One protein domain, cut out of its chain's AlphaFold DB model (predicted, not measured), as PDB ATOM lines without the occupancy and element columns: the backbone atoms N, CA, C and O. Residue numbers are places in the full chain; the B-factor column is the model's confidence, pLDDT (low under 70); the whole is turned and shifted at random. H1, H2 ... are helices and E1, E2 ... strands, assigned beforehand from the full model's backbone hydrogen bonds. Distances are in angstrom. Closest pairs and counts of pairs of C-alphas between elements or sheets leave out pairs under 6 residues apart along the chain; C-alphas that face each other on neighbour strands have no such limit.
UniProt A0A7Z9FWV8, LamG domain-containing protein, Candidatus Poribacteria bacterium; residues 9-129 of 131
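This is residues 9 to 129 of the 131 residues of the protein "LamG domain-containing protein" of Candidatus Poribacteria bacterium (UniProt A0A7Z9FWV8). A small sandwich of strands, the hairpin E1 and E2 face to face with the three-strand sheet E3, E4 and E5, makes one end of an elongated model; H1 is over the three-strand sheet, H2 comes just after H1, and H3 sticks out alone at the far end. The long unnamed stretch 58 to 94 leads from E5 to H1. The printed part has 121 residues, with five named strands followed by three named helices; the class is mixed, and under half of the residues are in named elements. Both sheets are antiparallel, in the orders E1, E2 and E3, E4, E5. The whole is loose, with a radius of gyration of the C-alphas of 17.9 A and spans of 61 by 33 by 28 A.

Start with E1, residues 9 to 13, and E2, residues 17 to 22, an antiparallel hairpin with N 11 and O 19 3.0 A apart. E3, residues 35 to 39, E4, residues 43 to 48, and E5, residues 51 to 57, form a meander, each strand the antiparallel neighbour of the one before. Look for N 38 and O 45 at 2.9 A between E3 and E4, and N 46 and O 54 at 2.9 A between E4 and E5. The two sheets form a sandwich, two sheets face to face, their facing parts 9.7 A centre to centre; the closest C-alphas of E2 and E4 are Ala 21 and Leu 46, 6.2 A apart. H1, residues 95 to 103, is on the sheet of E3, E4 and E5 at a height of 9.8 A. H1 and H2, residues 105 to 108, touch only at the corner, and only just, with 3 pairs of C-alphas within 8 A; the closest are Ile 101 and Ala 108, 5.6 A. H3, residues 117 to 127, is apart from H1 and H2. In H1 and H3 every O i to N i+4 pair is within hydrogen-bond range; H2 is too short for such a pair.

Find C-alpha 9 at (54.009, 89.786, -24.741), where E1 begins its 13.1 A. E2 spans 15.9 A, E3 13.9 A, E4 16.5 A and E5 18.0 A. H1 begins at C-alpha 95, (42.746, 101.042, -27.406), and runs 12.5 A; H2 runs 5.3 A. H3 runs 15.2 A to C-alpha 127 at (13.097, 92.763, -3.110).

The C-alphas of Gly 16 and Lys 129, the two farthest apart, are 62.3 A apart. The printed part has no cut. The links E2 to E3 and E5 to H1 are long. Residues 115 to 122 and 124 to 129 stand free. Residues 110 to 116 and residue 129 have pLDDT under 70.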
ATOM      1  N   PHE A   9      55.082  90.508 -24.076       95.25
ATOM      2  CA  PHE A   9      54.009  89.786 -24.741       95.25
ATOM      3  C   PHE A   9      54.601  89.000 -25.906       95.25
ATOM      4  O   PHE A   9      55.375  89.538 -26.701       95.25
ATOM      5  N   ALA A  10      54.273  87.714 -25.970       93.62
ATOM      6  CA  ALA A  10      54.871  86.783 -26.905       93.62
ATOM      7  C   ALA A  10      53.791  85.975 -27.617       93.62
ATOM      8  O   ALA A  10      52.898  85.420 -26.980       93.62
ATOM      9  N   VAL A  11      53.903  85.882 -28.938       94.31
ATOM     10  CA  VAL A  11      53.005  85.077 -29.770       94.31
ATOM     11  C   VAL A  11      53.842  84.295 -30.759       94.31
ATOM     12  O   VAL A  11      54.688  84.853 -31.459       94.31
ATOM     13  N   TRP A  12      53.609  82.990 -30.822       93.88
ATOM     14  CA  TRP A  12      54.216  82.146 -31.837       93.88
ATOM     15  C   TRP A  12      53.369  82.166 -33.102       93.88
ATOM     16  O   TRP A  12      52.149  82.010 -33.034       93.88
ATOM     17  N   THR A  13      54.010  82.363 -34.254       94.44
ATOM     18  CA  THR A  13      53.330  82.363 -35.549       94.44
ATOM     19  C   THR A  13      53.897  81.308 -36.487       94.44
ATOM     20  O   THR A  13      55.040  80.863 -36.345       94.44
ATOM     21  N   ASP A  14      53.081  80.898 -37.454       93.00
ATOM     22  CA  ASP A  14      53.489  80.031 -38.565       93.00
ATOM     23  C   ASP A  14      54.547  80.683 -39.477       93.00
ATOM     24  O   ASP A  14      55.373  79.990 -40.069       93.00
ATOM     25  N   ALA A  15      54.580  82.015 -39.533       88.00
ATOM     26  CA  ALA A  15      55.548  82.803 -40.281       88.00
ATOM     27  C   ALA A  15      56.624  83.413 -39.358       88.00
ATOM     28  O   ALA A  15      56.482  84.495 -38.779       88.00
ATOM     29  N   GLY A  16      57.754  82.713 -39.227       82.88
ATOM     30  CA  GLY A  16      58.953  83.236 -38.560       82.88
ATOM     31  C   GLY A  16      58.993  83.054 -37.039       82.88
ATOM     32  O   GLY A  16      59.605  83.870 -36.353       82.88
ATOM     33  N   GLY A  17      58.314  82.036 -36.495       89.88
ATOM     34  CA  GLY A  17      58.457  81.597 -35.099       89.88
ATOM     35  C   GLY A  17      57.891  82.572 -34.065       89.88
ATOM     36  O   GLY A  17      56.867  83.213 -34.301       89.88
ATOM     37  N   ILE A  18      58.550  82.698 -32.912       91.12
ATOM     38  CA  ILE A  18      58.102  83.578 -31.827       91.12
ATOM     39  C   ILE A  18      58.295  85.064 -32.167       91.12
ATOM     40  O   ILE A  18      59.366  85.496 -32.585       91.12
ATOM     41  N   GLY A  19      57.237  85.855 -32.001       93.12
ATOM     42  CA  GLY A  19      57.272  87.314 -31.999       93.12
ATOM     43  C   GLY A  19      57.222  87.823 -30.567       93.12
ATOM     44  O   GLY A  19      56.483  87.276 -29.752       93.12
ATOM     45  N   LEU A  20      58.010  88.855 -30.267       93.62
ATOM     46  CA  LEU A  20      58.171  89.395 -28.918       93.62
ATOM     47  C   LEU A  20      57.970  90.909 -28.928       93.62
ATOM     48  O   LEU A  20      58.670  91.621 -29.650       93.62
ATOM     49  N   ALA A  21      57.063  91.398 -28.091       94.81
ATOM     50  CA  ALA A  21      56.974  92.805 -27.724       94.81
ATOM     51  C   ALA A  21      57.564  92.985 -26.330       94.81
ATOM     52  O   ALA A  21      56.936  92.631 -25.332       94.81
ATOM     53  N   TRP A  22      58.768  93.553 -26.278       93.25
ATOM     54  CA  TRP A  22      59.431  93.930 -25.035       93.25
ATOM     55  C   TRP A  22      59.009  95.334 -24.613       93.25
ATOM     56  O   TRP A  22      59.276  96.312 -25.317       93.25
ATOM     57  N   GLY A  23      58.359  95.423 -23.456       91.06
ATOM     58  CA  GLY A  23      57.947  96.675 -22.846       91.06
ATOM     59  C   GLY A  23      59.139  97.574 -22.538       91.06
ATOM     60  O   GLY A  23      60.189  97.133 -22.061       91.06
ATOM     61  N   LYS A  24      58.966  98.862 -22.821       89.75
ATOM     62  CA  LYS A  24      59.945  99.925 -22.590       89.75
ATOM     63  C   LYS A  24      59.654 100.667 -21.291       89.75
ATOM     64  O   LYS A  24      60.588 101.109 -20.620       89.75
ATOM     65  N   LYS A  25      58.379 100.809 -20.917       88.62
ATOM     66  CA  LYS A  25      57.994 101.444 -19.652       88.62
ATOM     67  C   LYS A  25      58.283 100.518 -18.481       88.62
ATOM     68  O   LYS A  25      57.858  99.366 -18.450       88.62
ATOM     69  N   LYS A  26      58.947 101.076 -17.472       85.94
ATOM     70  CA  LYS A  26      59.077 100.442 -16.164       85.94
ATOM     71  C   LYS A  26      57.776 100.583 -15.387       85.94
ATOM     72  O   LYS A  26      57.172 101.657 -15.364       85.94
ATOM     73  N   VAL A  27      57.378  99.508 -14.722       87.19
ATOM     74  CA  VAL A  27      56.209  99.481 -13.844       87.19
ATOM     75  C   VAL A  27      56.661  99.638 -12.397       87.19
ATOM     76  O   VAL A  27      57.705  99.123 -12.002       87.19
ATOM     77  N   LYS A  28      55.900 100.390 -11.597       88.25
ATOM     78  CA  LYS A  28      56.217 100.579 -10.178       88.25
ATOM     79  C   LYS A  28      55.899  99.291  -9.405       88.25
ATOM     80  O   LYS A  28      54.765  98.821  -9.489       88.25
ATOM     81  N   PRO A  29      56.841  98.743  -8.618       87.50
ATOM     82  CA  PRO A  29      56.558  97.593  -7.766       87.50
ATOM     83  C   PRO A  29      55.436  97.887  -6.765       87.50
ATOM     84  O   PRO A  29      55.307  99.017  -6.293       87.50
ATOM     85  N   LYS A  30      54.672  96.851  -6.393       88.56
ATOM     86  CA  LYS A  30      53.590  96.913  -5.386       88.56
ATOM     87  C   LYS A  30      52.437  97.868  -5.738       88.56
ATOM     88  O   LYS A  30      51.704  98.296  -4.852       88.56
ATOM     89  N   VAL A  31      52.269  98.191  -7.019       92.56
ATOM     90  CA  VAL A  31      51.143  98.978  -7.533       92.56
ATOM     91  C   VAL A  31      50.457  98.175  -8.632       92.56
ATOM     92  O   VAL A  31      51.113  97.733  -9.577       92.56
ATOM     93  N   TRP A  32      49.139  98.002  -8.516       92.88
ATOM     94  CA  TRP A  32      48.340  97.369  -9.563       92.88
ATOM     95  C   TRP A  32      48.516  98.112 -10.884       92.88
ATOM     96  O   TRP A  32      48.416  99.336 -10.948       92.88
ATOM     97  N   THR A  33      48.826  97.354 -11.931       93.44
ATOM     98  CA  THR A  33      49.089  97.877 -13.269       93.44
ATOM     99  C   THR A  33      48.364  96.999 -14.267       93.44
ATOM    100  O   THR A  33      48.522  95.781 -14.246       93.44
ATOM    101  N   HIS A  34      47.585  97.621 -15.143       94.31
ATOM    102  CA  HIS A  34      46.908  96.908 -16.216       94.31
ATOM    103  C   HIS A  34      47.896  96.651 -17.359       94.31
ATOM    104  O   HIS A  34      48.491  97.596 -17.889       94.31
ATOM    105  N   ILE A  35      48.071  95.383 -17.727       94.88
ATOM    106  CA  ILE A  35      48.937  94.936 -18.821       94.88
ATOM    107  C   ILE A  35      48.060  94.248 -19.860       94.88
ATOM    108  O   ILE A  35      47.309  93.338 -19.521       94.88
ATOM    109  N   ALA A  36      48.177  94.655 -21.122       96.31
ATOM    110  CA  ALA A  36      47.449  94.020 -22.214       96.31
ATOM    111  C   ALA A  36      48.348  93.802 -23.429       96.31
ATOM    112  O   ALA A  36      49.123  94.681 -23.806       96.31
ATOM    113  N   GLY A  37      48.221  92.634 -24.052       96.69
ATOM    114  CA  GLY A  37      48.839  92.306 -25.331       96.69
ATOM    115  C   GLY A  37      47.771  92.134 -26.404       96.69
ATOM    116  O   GLY A  37      46.754  91.493 -26.150       96.69
ATOM    117  N   THR A  38      47.986  92.685 -27.599       97.50
ATOM    118  CA  THR A  38      47.108  92.447 -28.753       97.50
ATOM    119  C   THR A  38      47.904  91.957 -29.951       97.50
ATOM    120  O   THR A  38      49.072  92.309 -30.142       97.50
ATOM    121  N   TYR A  39      47.266  91.104 -30.750       97.56
ATOM    122  CA  TYR A  39      47.832  90.581 -31.981       97.56
ATOM    123  C   TYR A  39      46.760  90.501 -33.065       97.56
ATOM    124  O   TYR A  39      45.758  89.810 -32.892       97.56
ATOM    125  N   ASP A  40      46.968  91.210 -34.172       96.19
ATOM    126  CA  ASP A  40      46.008  91.324 -35.283       96.19
ATOM    127  C   ASP A  40      46.410  90.512 -36.536       96.19
ATOM    128  O   ASP A  40      45.819  90.668 -37.605       96.19
ATOM    129  N   GLY A  41      47.436  89.659 -36.425       95.38
ATOM    130  CA  GLY A  41      48.023  88.921 -37.552       95.38
ATOM    131  C   GLY A  41      49.121  89.678 -38.311       95.38
ATOM    132  O   GLY A  41      49.740  89.115 -39.217       95.38
ATOM    133  N   LYS A  42      49.382  90.946 -37.966       95.31
ATOM    134  CA  LYS A  42      50.429  91.790 -38.571       95.31
ATOM    135  C   LYS A  42      51.286  92.516 -37.543       95.31
ATOM    136  O   LYS A  42      52.479  92.706 -37.775       95.31
ATOM    137  N   MET A  43      50.693  92.941 -36.439       96.94
ATOM    138  CA  MET A  43      51.291  93.752 -35.393       96.94
ATOM    139  C   MET A  43      51.058  93.084 -34.044       96.94
ATOM    140  O   MET A  43      49.945  92.684 -33.707       96.94
ATOM    141  N   LEU A  44      52.129  92.985 -33.266       96.88
ATOM    142  CA  LEU A  44      52.125  92.515 -31.892       96.88
ATOM    143  C   LEU A  44      52.374  93.722 -30.991       96.88
ATOM    144  O   LEU A  44      53.442  94.334 -31.041       96.88
ATOM    145  N   SER A  45      51.369  94.085 -30.204       97.56
ATOM    146  CA  SER A  45      51.347  95.324 -29.430       97.56
ATOM    147  C   SER A  45      51.214  95.031 -27.943       97.56
ATOM    148  O   SER A  45      50.471  94.139 -27.546       97.56
ATOM    149  N   LEU A  46      51.931  95.793 -27.121       97.12
ATOM    150  CA  LEU A  46      51.891  95.726 -25.663       97.12
ATOM    151  C   LEU A  46      51.480  97.090 -25.109       97.12
ATOM    152  O   LEU A  46      52.019  98.128 -25.504       97.12
ATOM    153  N   TYR A  47      50.540  97.070 -24.174       96.25
ATOM    154  CA  TYR A  47      49.933  98.232 -23.544       96.25
ATOM    155  C   TYR A  47      50.147  98.168 -22.036       96.25
ATOM    156  O   TYR A  47      50.043  97.104 -21.424       96.25
ATOM    157  N   ILE A  48      50.411  99.327 -21.436       94.62
ATOM    158  CA  ILE A  48      50.566  99.498 -19.990       94.62
ATOM    159  C   ILE A  48      49.631 100.624 -19.558       94.62
ATOM    160  O   ILE A  48      49.734 101.750 -20.055       94.62
ATOM    161  N   ASN A  49      48.718 100.317 -18.635       93.94
ATOM    162  CA  ASN A  49      47.651 101.210 -18.178       93.94
ATOM    163  C   ASN A  49      46.846 101.807 -19.348       93.94
ATOM    164  O   ASN A  49      46.692 103.024 -19.455       93.94
ATOM    165  N   GLY A  50      46.414 100.941 -20.273       92.06
ATOM    166  CA  GLY A  50      45.597 101.300 -21.443       92.06
ATOM    167  C   GLY A  50      46.362 102.003 -22.571       92.06
ATOM    168  O   GLY A  50      45.878 102.088 -23.692       92.06
ATOM    169  N   LYS A  51      47.596 102.454 -22.322       93.38
ATOM    170  CA  LYS A  51      48.408 103.184 -23.302       93.38
ATOM    171  C   LYS A  51      49.389 102.256 -23.997       93.38
ATOM    172  O   LYS A  51      50.120 101.526 -23.326       93.38
ATOM    173  N   LEU A  52      49.482 102.367 -25.322       95.62
ATOM    174  CA  LEU A  52      50.483 101.649 -26.112       95.62
ATOM    175  C   LEU A  52      51.890 101.939 -25.566       95.62
ATOM    176  O   LEU A  52      52.240 103.087 -25.262       95.62
ATOM    177  N   ASP A  53      52.681 100.889 -25.392       95.88
ATOM    178  CA  ASP A  53      54.079 100.975 -24.972       95.88
ATOM    179  C   ASP A  53      55.026 100.598 -26.113       95.88
ATOM    180  O   ASP A  53      55.952 101.340 -26.447       95.88
ATOM    181  N   VAL A  54      54.753  99.474 -26.772       96.25
ATOM    182  CA  VAL A  54      55.511  99.019 -27.937       96.25
ATOM    183  C   VAL A  54      54.592  98.301 -28.919       96.25
ATOM    184  O   VAL A  54      53.624  97.656 -28.525       96.25
ATOM    185  N   SER A  55      54.913  98.412 -30.204       96.81
ATOM    186  CA  SER A  55      54.281  97.649 -31.274       96.81
ATOM    187  C   SER A  55      55.363  97.146 -32.222       96.81
ATOM    188  O   SER A  55      56.259  97.903 -32.605       96.81
ATOM    189  N   VAL A  56      55.315  95.858 -32.551       96.38
ATOM    190  CA  VAL A  56      56.312  95.171 -33.374       96.38
ATOM    191  C   VAL A  56      55.607  94.507 -34.543       96.38
ATOM    192  O   VAL A  56      54.596  93.830 -34.365       96.38
ATOM    193  N   LYS A  57      56.156  94.668 -35.749       96.06
ATOM    194  CA  LYS A  57      55.650  93.967 -36.927       96.06
ATOM    195  C   LYS A  57      55.915  92.466 -36.782       96.06
ATOM    196  O   LYS A  57      57.061  92.045 -36.638       96.06
ATOM    197  N   LYS A  58      54.856  91.668 -36.845       95.56
ATOM    198  CA  LYS A  58      54.886  90.210 -36.791       95.56
ATOM    199  C   LYS A  58      53.749  89.644 -37.635       95.56
ATOM    200  O   LYS A  58      52.603  89.593 -37.207       95.56
ATOM    201  N   GLU A  59      54.069  89.224 -38.848       95.12
ATOM    202  CA  GLU A  59      53.085  88.617 -39.743       95.12
ATOM    203  C   GLU A  59      52.905  87.123 -39.437       95.12
ATOM    204  O   GLU A  59      53.798  86.472 -38.880       95.12
ATOM    205  N   GLY A  60      51.740  86.591 -39.798       94.69
ATOM    206  CA  GLY A  60      51.419  85.169 -39.698       94.69
ATOM    207  C   GLY A  60      50.151  84.894 -38.901       94.69
ATOM    208  O   GLY A  60      49.523  85.786 -38.333       94.69
ATOM    209  N   LYS A  61      49.754  83.628 -38.870       94.31
ATOM    210  CA  LYS A  61      48.695  83.142 -37.986       94.31
ATOM    211  C   LYS A  61      49.320  82.632 -36.702       94.31
ATOM    212  O   LYS A  61      50.419  82.075 -36.725       94.31
ATOM    213  N   ILE A  62      48.606  82.795 -35.590       93.75
ATOM    214  CA  ILE A  62      49.006  82.174 -34.326       93.75
ATOM    215  C   ILE A  62      49.112  80.666 -34.553       93.75
ATOM    216  O   ILE A  62      48.176  80.037 -35.045       93.75
ATOM    217  N   SER A  63      50.258  80.102 -34.196       92.00
ATOM    218  CA  SER A  63      50.526  78.674 -34.293       92.00
ATOM    219  C   SER A  63      51.151  78.217 -32.988       92.00
ATOM    220  O   SER A  63      52.129  78.806 -32.539       92.00
ATOM    221  N   ASN A  64      50.580  77.195 -32.352       82.62
ATOM    222  CA  ASN A  64      51.127  76.652 -31.116       82.62
ATOM    223  C   ASN A  64      52.078  75.486 -31.437       82.62
ATOM    224  O   ASN A  64      51.601  74.455 -31.911       82.62
ATOM    225  N   PRO A  65      53.383  75.573 -31.120       79.56
ATOM    226  CA  PRO A  65      54.321  74.460 -31.290       79.56
ATOM    227  C   PRO A  65      54.146  73.328 -30.252       79.56
ATOM    228  O   PRO A  65      55.023  72.479 -30.129       79.56
ATOM    229  N   GLY A  66      53.045  73.310 -29.489       84.44
ATOM    230  CA  GLY A  66      52.748  72.312 -28.454       84.44
ATOM    231  C   GLY A  66      53.064  72.763 -27.023       84.44
ATOM    232  O   GLY A  66      53.023  71.949 -26.106       84.44
ATOM    233  N   ASN A  67      53.358  74.050 -26.814       85.31
ATOM    234  CA  ASN A  67      53.631  74.602 -25.489       85.31
ATOM    235  C   ASN A  67      52.334  75.099 -24.819       85.31
ATOM    236  O   ASN A  67      51.438  75.603 -25.506       85.31
ATOM    237  N   PRO A  68      52.211  74.991 -23.483       88.12
ATOM    238  CA  PRO A  68      51.100  75.598 -22.760       88.12
ATOM    239  C   PRO A  68      51.177  77.130 -22.817       88.12
ATOM    240  O   PRO A  68      52.259  77.710 -22.940       88.12
ATOM    241  N   LEU A  69      50.024  77.791 -22.682       88.75
ATOM    242  CA  LEU A  69      49.967  79.240 -22.494       88.75
ATOM    243  C   LEU A  69      50.656  79.609 -21.170       88.75
ATOM    244  O   LEU A  69      50.289  79.098 -20.113       88.75
ATOM    245  N   GLY A  70      51.648  80.496 -21.233       89.81
ATOM    246  CA  GLY A  70      52.345  81.013 -20.060       89.81
ATOM    247  C   GLY A  70      51.785  82.363 -19.622       89.81
ATOM    248  O   GLY A  70      51.706  83.287 -20.427       89.81
ATOM    249  N   LEU A  71      51.452  82.488 -18.339       92.06
ATOM    250  CA  LEU A  71      51.154  83.760 -17.678       92.06
ATOM    251  C   LEU A  71      52.189  83.979 -16.579       92.06
ATOM    252  O   LEU A  71      52.509  83.048 -15.841       92.06
ATOM    253  N   GLY A  72      52.748  85.188 -16.496       90.56
ATOM    254  CA  GLY A  72      53.793  85.487 -15.516       90.56
ATOM    255  C   GLY A  72      55.054  84.628 -15.682       90.56
ATOM    256  O   GLY A  72      55.770  84.396 -14.716       90.56
ATOM    257  N   LYS A  73      55.332  84.113 -16.882       88.31
ATOM    258  CA  LYS A  73      56.531  83.319 -17.164       88.31
ATOM    259  C   LYS A  73      57.001  83.567 -18.587       88.31
ATOM    260  O   LYS A  73      56.201  83.498 -19.517       88.31
ATOM    261  N   TYR A  74      58.302  83.773 -18.762       86.81
ATOM    262  CA  TYR A  74      58.924  83.801 -20.080       86.81
ATOM    263  C   TYR A  74      60.372  83.305 -20.005       86.81
ATOM    264  O   TYR A  74      61.187  83.834 -19.255       86.81
ATOM    265  N   GLY A  75      60.708  82.275 -20.786       83.69
ATOM    266  CA  GLY A  75      62.017  81.625 -20.693       83.69
ATOM    267  C   GLY A  75      62.282  81.073 -19.285       83.69
ATOM    268  O   GLY A  75      61.464  80.326 -18.740       83.69
ATOM    269  N   GLY A  76      63.429  81.436 -18.707       85.12
ATOM    270  CA  GLY A  76      63.789  81.102 -17.324       85.12
ATOM    271  C   GLY A  76      63.119  81.989 -16.268       85.12
ATOM    272  O   GLY A  76      63.062  81.595 -15.106       85.12
ATOM    273  N   GLU A  77      62.562  83.134 -16.666       84.62
ATOM    274  CA  GLU A  77      62.027  84.141 -15.751       84.62
ATOM    275  C   GLU A  77      60.613  83.786 -15.288       84.62
ATOM    276  O   GLU A  77      59.774  83.317 -16.069       84.62
ATOM    277  N   THR A  78      60.345  84.013 -14.001       89.06
ATOM    278  CA  THR A  78      59.036  83.787 -13.375       89.06
ATOM    279  C   THR A  78      58.636  85.024 -12.581       89.06
ATOM    280  O   THR A  78      59.379  85.501 -11.728       89.06
ATOM    281  N   TYR A  79      57.446  85.536 -12.863       89.69
ATOM    282  CA  TYR A  79      56.845  86.655 -12.161       89.69
ATOM    283  C   TYR A  79      56.462  86.249 -10.737       89.69
ATOM    284  O   TYR A  79      55.847  85.205 -10.515       89.69
ATOM    285  N   VAL A  80      56.790  87.113  -9.777       88.94
ATOM    286  CA  VAL A  80      56.422  86.960  -8.367       88.94
ATOM    287  C   VAL A  80      55.620  88.189  -7.948       88.94
ATOM    288  O   VAL A  80      56.169  89.275  -7.763       88.94
ATOM    289  N   GLY A  81      54.306  88.026  -7.811       90.62
ATOM    290  CA  GLY A  81      53.385  89.099  -7.447       90.62
ATOM    291  C   GLY A  81      51.923  88.676  -7.566       90.62
ATOM    292  O   GLY A  81      51.623  87.509  -7.810       90.62
ATOM    293  N   GLY A  82      51.014  89.632  -7.369       92.88
ATOM    294  CA  GLY A  82      49.581  89.420  -7.565       92.88
ATOM    295  C   GLY A  82      49.202  89.530  -9.040       92.88
ATOM    296  O   GLY A  82      49.684  90.418  -9.738       92.88
ATOM    297  N   MET A  83      48.326  88.641  -9.498       94.50
ATOM    298  CA  MET A  83      47.677  88.711 -10.804       94.50
ATOM    299  C   MET A  83      46.183  88.523 -10.576       94.50
ATOM    300  O   MET A  83      45.796  87.631  -9.824       94.50
ATOM    301  N   ASP A  84      45.373  89.372 -11.192       94.06
ATOM    302  CA  ASP A  84      43.922  89.351 -11.044       94.06
ATOM    303  C   ASP A  84      43.256  89.762 -12.362       94.06
ATOM    304  O   ASP A  84      43.899  90.405 -13.196       94.06
ATOM    305  N   GLU A  85      41.998  89.355 -12.539       93.00
ATOM    306  CA  GLU A  85      41.143  89.660 -13.695       93.00
ATOM    307  C   GLU A  85      41.803  89.359 -15.056       93.00
ATOM    308  O   GLU A  85      42.040  90.231 -15.896       93.00
ATOM    309  N   VAL A  86      42.126  88.079 -15.277       92.75
ATOM    310  CA  VAL A  86      42.758  87.612 -16.519       92.75
ATOM    311  C   VAL A  86      41.711  87.310 -17.591       92.75
ATOM    312  O   VAL A  86      40.906  86.390 -17.449       92.75
ATOM    313  N   PHE A  87      41.807  88.020 -18.715       93.38
ATOM    314  CA  PHE A  87      40.959  87.821 -19.891       93.38
ATOM    315  C   PHE A  87      41.768  87.372 -21.111       93.38
ATOM    316  O   PHE A  87      42.924  87.756 -21.292       93.38
ATOM    317  N   LEU A  88      41.131  86.580 -21.975       92.88
ATOM    318  CA  LEU A  88      41.667  86.160 -23.266       92.88
ATOM    319  C   LEU A  88      40.589  86.331 -24.337       92.88
ATOM    320  O   LEU A  88      39.454  85.896 -24.148       92.88
ATOM    321  N   TYR A  89      40.966  86.938 -25.461       93.81
ATOM    322  CA  TYR A  89      40.081  87.221 -26.589       93.81
ATOM    323  C   TYR A  89      40.568  86.505 -27.850       93.81
ATOM    324  O   TYR A  89      41.765  86.276 -28.025       93.81
ATOM    325  N   ASP A  90      39.635  86.186 -28.744       93.62
ATOM    326  CA  ASP A  90      39.890  85.603 -30.069       93.62
ATOM    327  C   ASP A  90      40.204  86.661 -31.145       93.62
ATOM    328  O   ASP A  90      40.442  86.330 -32.307       93.62
ATOM    329  N   ARG A  91      40.236  87.938 -30.752       94.06
ATOM    330  CA  ARG A  91      40.535  89.091 -31.603       94.06
ATOM    331  C   ARG A  91      41.450  90.087 -30.902       94.06
ATOM    332  O   ARG A  91      41.510  90.151 -29.675       94.06
ATOM    333  N   ALA A  92      42.102  90.933 -31.694       96.38
ATOM    334  CA  ALA A  92      42.760  92.120 -31.170       96.38
ATOM    335  C   ALA A  92      41.713  93.120 -30.648       96.38
ATOM    336  O   ALA A  92      40.760  93.459 -31.354       96.38
ATOM    337  N   LEU A  93      41.904  93.587 -29.414       95.69
ATOM    338  CA  LEU A  93      41.119  94.676 -28.841       95.69
ATOM    339  C   LEU A  93      41.653  96.037 -29.303       95.69
ATOM    340  O   LEU A  93      42.859  96.204 -29.512       95.69
ATOM    341  N   SER A  94      40.758  97.013 -29.438       94.56
ATOM    342  CA  SER A  94      41.121  98.410 -29.681       94.56
ATOM    343  C   SER A  94      41.663  99.075 -28.410       94.56
ATOM    344  O   SER A  94      41.485  98.581 -27.296       94.56
ATOM    345  N   THR A  95      42.313 100.231 -28.557       93.56
ATOM    346  CA  THR A  95      42.746 101.042 -27.406       93.56
ATOM    347  C   THR A  95      41.582 101.424 -26.503       93.56
ATOM    348  O   THR A  95      41.707 101.338 -25.286       93.56
ATOM    349  N   ASP A  96      40.445 101.785 -27.092       93.12
ATOM    350  CA  ASP A  96      39.278 102.256 -26.350       93.12
ATOM    351  C   ASP A  96      38.654 101.117 -25.535       93.12
ATOM    352  O   ASP A  96      38.257 101.310 -24.388       93.12
ATOM    353  N   GLU A  97      38.643  99.901 -26.089       93.19
ATOM    354  CA  GLU A  97      38.210  98.696 -25.376       93.19
ATOM    355  C   GLU A  97      39.141  98.374 -24.204       93.19
ATOM    356  O   GLU A  97      38.672  98.099 -23.100       93.19
ATOM    357  N   LEU A  98      40.458  98.469 -24.406       94.44
ATOM    358  CA  LEU A  98      41.441  98.265 -23.340       94.44
ATOM    359  C   LEU A  98      41.317  99.313 -22.228       94.44
ATOM    360  O   LEU A  98      41.463  98.983 -21.050       94.44
ATOM    361  N   GLU A  99      41.046 100.572 -22.576       92.75
ATOM    362  CA  GLU A  99      40.796 101.629 -21.595       92.75
ATOM    363  C   GLU A  99      39.489 101.413 -20.826       92.75
ATOM    364  O   GLU A  99      39.437 101.697 -19.626       92.75
ATOM    365  N   ALA A 100      38.444 100.914 -21.486       92.12
ATOM    366  CA  ALA A 100      37.175 100.592 -20.844       92.12
ATOM    367  C   ALA A 100      37.332  99.426 -19.853       92.12
ATOM    368  O   ALA A 100      36.946  99.566 -18.692       92.12
ATOM    369  N   ILE A 101      37.979  98.333 -20.275       92.44
ATOM    370  CA  ILE A 101      38.260  97.156 -19.434       92.44
ATOM    371  C   ILE A 101      39.121  97.536 -18.226       92.44
ATOM    372  O   ILE A 101      38.838  97.126 -17.103       92.44
ATOM    373  N   MET A 102      40.132  98.387 -18.420       91.75
ATOM    374  CA  MET A 102      40.970  98.875 -17.323       91.75
ATOM    375  C   MET A 102      40.165  99.630 -16.254       91.75
ATOM    376  O   MET A 102      40.499  99.567 -15.072       91.75
ATOM    377  N   LYS A 103      39.138 100.387 -16.661       91.19
ATOM    378  CA  LYS A 103      38.280 101.143 -15.737       91.19
ATOM    379  C   LYS A 103      37.256 100.247 -15.041       91.19
ATOM    380  O   LYS A 103      36.876 100.548 -13.914       91.19
ATOM    381  N   SER A 104      36.795  99.188 -15.705       88.81
ATOM    382  CA  SER A 104      35.864  98.213 -15.142       88.81
ATOM    383  C   SER A 104      36.000  96.856 -15.826       88.81
ATOM    384  O   SER A 104      35.778  96.736 -17.027       88.81
ATOM    385  N   PHE A 105      36.269  95.806 -15.051       82.25
ATOM    386  CA  PHE A 105      36.318  94.439 -15.573       82.25
ATOM    387  C   PHE A 105      34.937  93.935 -16.034       82.25
ATOM    388  O   PHE A 105      34.852  93.005 -16.829       82.25
ATOM    389  N   GLU A 106      33.832  94.561 -15.604       83.00
ATOM    390  CA  GLU A 106      32.479  94.141 -15.997       83.00
ATOM    391  C   GLU A 106      32.249  94.226 -17.513       83.00
ATOM    392  O   GLU A 106      31.517  93.406 -18.067       83.00
ATOM    393  N   VAL A 107      32.902  95.176 -18.194       83.50
ATOM    394  CA  VAL A 107      32.788  95.328 -19.654       83.50
ATOM    395  C   VAL A 107      33.620  94.302 -20.429       83.50
ATOM    396  O   VAL A 107      33.496  94.205 -21.646       83.50
ATOM    397  N   ALA A 108      34.462  93.526 -19.739       82.88
ATOM    398  CA  ALA A 108      35.266  92.476 -20.350       82.88
ATOM    399  C   ALA A 108      34.440  91.216 -20.664       82.88
ATOM    400  O   ALA A 108      34.839  90.410 -21.510       82.88
ATOM    401  N   PHE A 109      33.291  91.036 -20.001       78.69
ATOM    402  CA  PHE A 109      32.450  89.856 -20.163       78.69
ATOM    403  C   PHE A 109      31.577  89.930 -21.417       78.69
ATOM    404  O   PHE A 109      30.953  90.943 -21.712       78.69
ATOM    405  N   ALA A 110      31.426  88.790 -22.096       66.75
ATOM    406  CA  ALA A 110      30.515  88.648 -23.237       66.75
ATOM    407  C   ALA A 110      29.022  88.799 -22.868       66.75
ATOM    408  O   ALA A 110      28.174  88.898 -23.750       66.75
ATOM    409  N   VAL A 111      28.689  88.770 -21.571       61.09
ATOM    410  CA  VAL A 111      27.329  88.938 -21.049       61.09
ATOM    411  C   VAL A 111      27.396  89.795 -19.795       61.09
ATOM    412  O   VAL A 111      28.116  89.450 -18.855       61.09
ATOM    413  N   GLU A 112      26.597  90.859 -19.747       64.19
ATOM    414  CA  GLU A 112      26.457  91.684 -18.550       64.19
ATOM    415  C   GLU A 112      25.997  90.835 -17.359       64.19
ATOM    416  O   GLU A 112      25.000  90.107 -17.428       64.19
ATOM    417  N   SER A 113      26.708  90.930 -16.234       60.47
ATOM    418  CA  SER A 113      26.417  90.141 -15.034       60.47
ATOM    419  C   SER A 113      25.001  90.383 -14.506       60.47
ATOM    420  O   SER A 113      24.371  89.442 -14.033       60.47
ATOM    421  N   ARG A 114      24.454  91.597 -14.647       58.31
ATOM    422  CA  ARG A 114      23.076  91.956 -14.248       58.31
ATOM    423  C   ARG A 114      21.996  91.379 -15.165       58.31
ATOM    424  O   ARG A 114      20.866  91.195 -14.724       58.31
ATOM    425  N   SER A 115      22.357  91.043 -16.397       60.25
ATOM    426  CA  SER A 115      21.454  90.484 -17.409       60.25
ATOM    427  C   SER A 115      21.400  88.950 -17.363       60.25
ATOM    428  O   SER A 115      20.655  88.325 -18.117       60.25
ATOM    429  N   LYS A 116      22.149  88.307 -16.452       69.38
ATOM    430  CA  LYS A 116      22.014  86.867 -16.192       69.38
ATOM    431  C   LYS A 116      20.754  86.610 -15.362       69.38
ATOM    432  O   LYS A 116      20.526  87.246 -14.335       69.38
ATOM    433  N   LEU A 117      19.965  85.613 -15.768       70.31
ATOM    434  CA  LEU A 117      18.738  85.222 -15.064       70.31
ATOM    435  C   LEU A 117      18.993  84.992 -13.569       70.31
ATOM    436  O   LEU A 117      18.208  85.441 -12.749       70.31
ATOM    437  N   ALA A 118      20.111  84.361 -13.201       72.88
ATOM    438  CA  ALA A 118      20.442  84.082 -11.804       72.88
ATOM    439  C   ALA A 118      20.550  85.346 -10.929       72.88
ATOM    440  O   ALA A 118      20.039  85.366  -9.813       72.88
ATOM    441  N   THR A 119      21.174  86.409 -11.434       71.69
ATOM    442  CA  THR A 119      21.327  87.700 -10.743       71.69
ATOM    443  C   THR A 119      20.015  88.470 -10.723       71.69
ATOM    444  O   THR A 119      19.655  89.008  -9.683       71.69
ATOM    445  N   CYS A 120      19.251  88.442 -11.817       70.69
ATOM    446  CA  CYS A 120      17.911  89.025 -11.862       70.69
ATOM    447  C   CYS A 120      16.963  88.350 -10.845       70.69
ATOM    448  O   CYS A 120      16.297  89.024 -10.061       70.69
ATOM    449  N   TRP A 121      16.988  87.015 -10.762       73.88
ATOM    450  CA  TRP A 121      16.242  86.230  -9.772       73.88
ATOM    451  C   TRP A 121      16.708  86.475  -8.333       73.88
ATOM    452  O   TRP A 121      15.879  86.518  -7.425       73.88
ATOM    453  N   ALA A 122      18.014  86.638  -8.104       78.75
ATOM    454  CA  ALA A 122      18.541  86.993  -6.789       78.75
ATOM    455  C   ALA A 122      18.040  88.375  -6.343       78.75
ATOM    456  O   ALA A 122      17.560  88.507  -5.218       78.75
ATOM    457  N   SER A 123      18.072  89.371  -7.236       80.12
ATOM    458  CA  SER A 123      17.542  90.711  -6.969       80.12
ATOM    459  C   SER A 123      16.035  90.700  -6.702       80.12
ATOM    460  O   SER A 123      15.598  91.305  -5.725       80.12
ATOM    461  N   LEU A 124      15.247  89.961  -7.494       78.19
ATOM    462  CA  LEU A 124      13.803  89.797  -7.269       78.19
ATOM    463  C   LEU A 124      13.505  89.185  -5.894       78.19
ATOM    464  O   LEU A 124      12.734  89.741  -5.119       78.19
ATOM    465  N   LYS A 125      14.177  88.083  -5.537       80.00
ATOM    466  CA  LYS A 125      13.992  87.436  -4.226       80.00
ATOM    467  C   LYS A 125      14.434  88.298  -3.047       80.00
ATOM    468  O   LYS A 125      13.985  88.066  -1.930       80.00
ATOM    469  N   GLN A 126      15.360  89.228  -3.256       79.94
ATOM    470  CA  GLN A 126      15.800  90.153  -2.218       79.94
ATOM    471  C   GLN A 126      14.808  91.313  -2.044       79.94
ATOM    472  O   GLN A 126      14.591  91.735  -0.912       79.94
ATOM    473  N   ALA A 127      14.164  91.758  -3.129       78.06
ATOM    474  CA  ALA A 127      13.097  92.763  -3.110       78.06
ATOM    475  C   ALA A 127      11.776  92.247  -2.498       78.06
ATOM    476  O   ALA A 127      11.038  93.021  -1.897       78.06
ATOM    477  N   ASP A 128      11.490  90.945  -2.588       79.00
ATOM    478  CA  ASP A 128      10.290  90.338  -1.979       79.00
ATOM    479  C   ASP A 128      10.382  90.156  -0.451       79.00
ATOM    480  O   ASP A 128       9.376  89.905   0.209       79.00
ATOM    481  N   LYS A 129      11.570  90.292   0.152       60.66
ATOM    482  CA  LYS A 129      11.783  90.100   1.604       60.66
ATOM    483  C   LYS A 129      11.438  91.324   2.464       60.66
ATOM    484  O   LYS A 129      11.784  91.348   3.641       60.66
TER     485      LYS A 129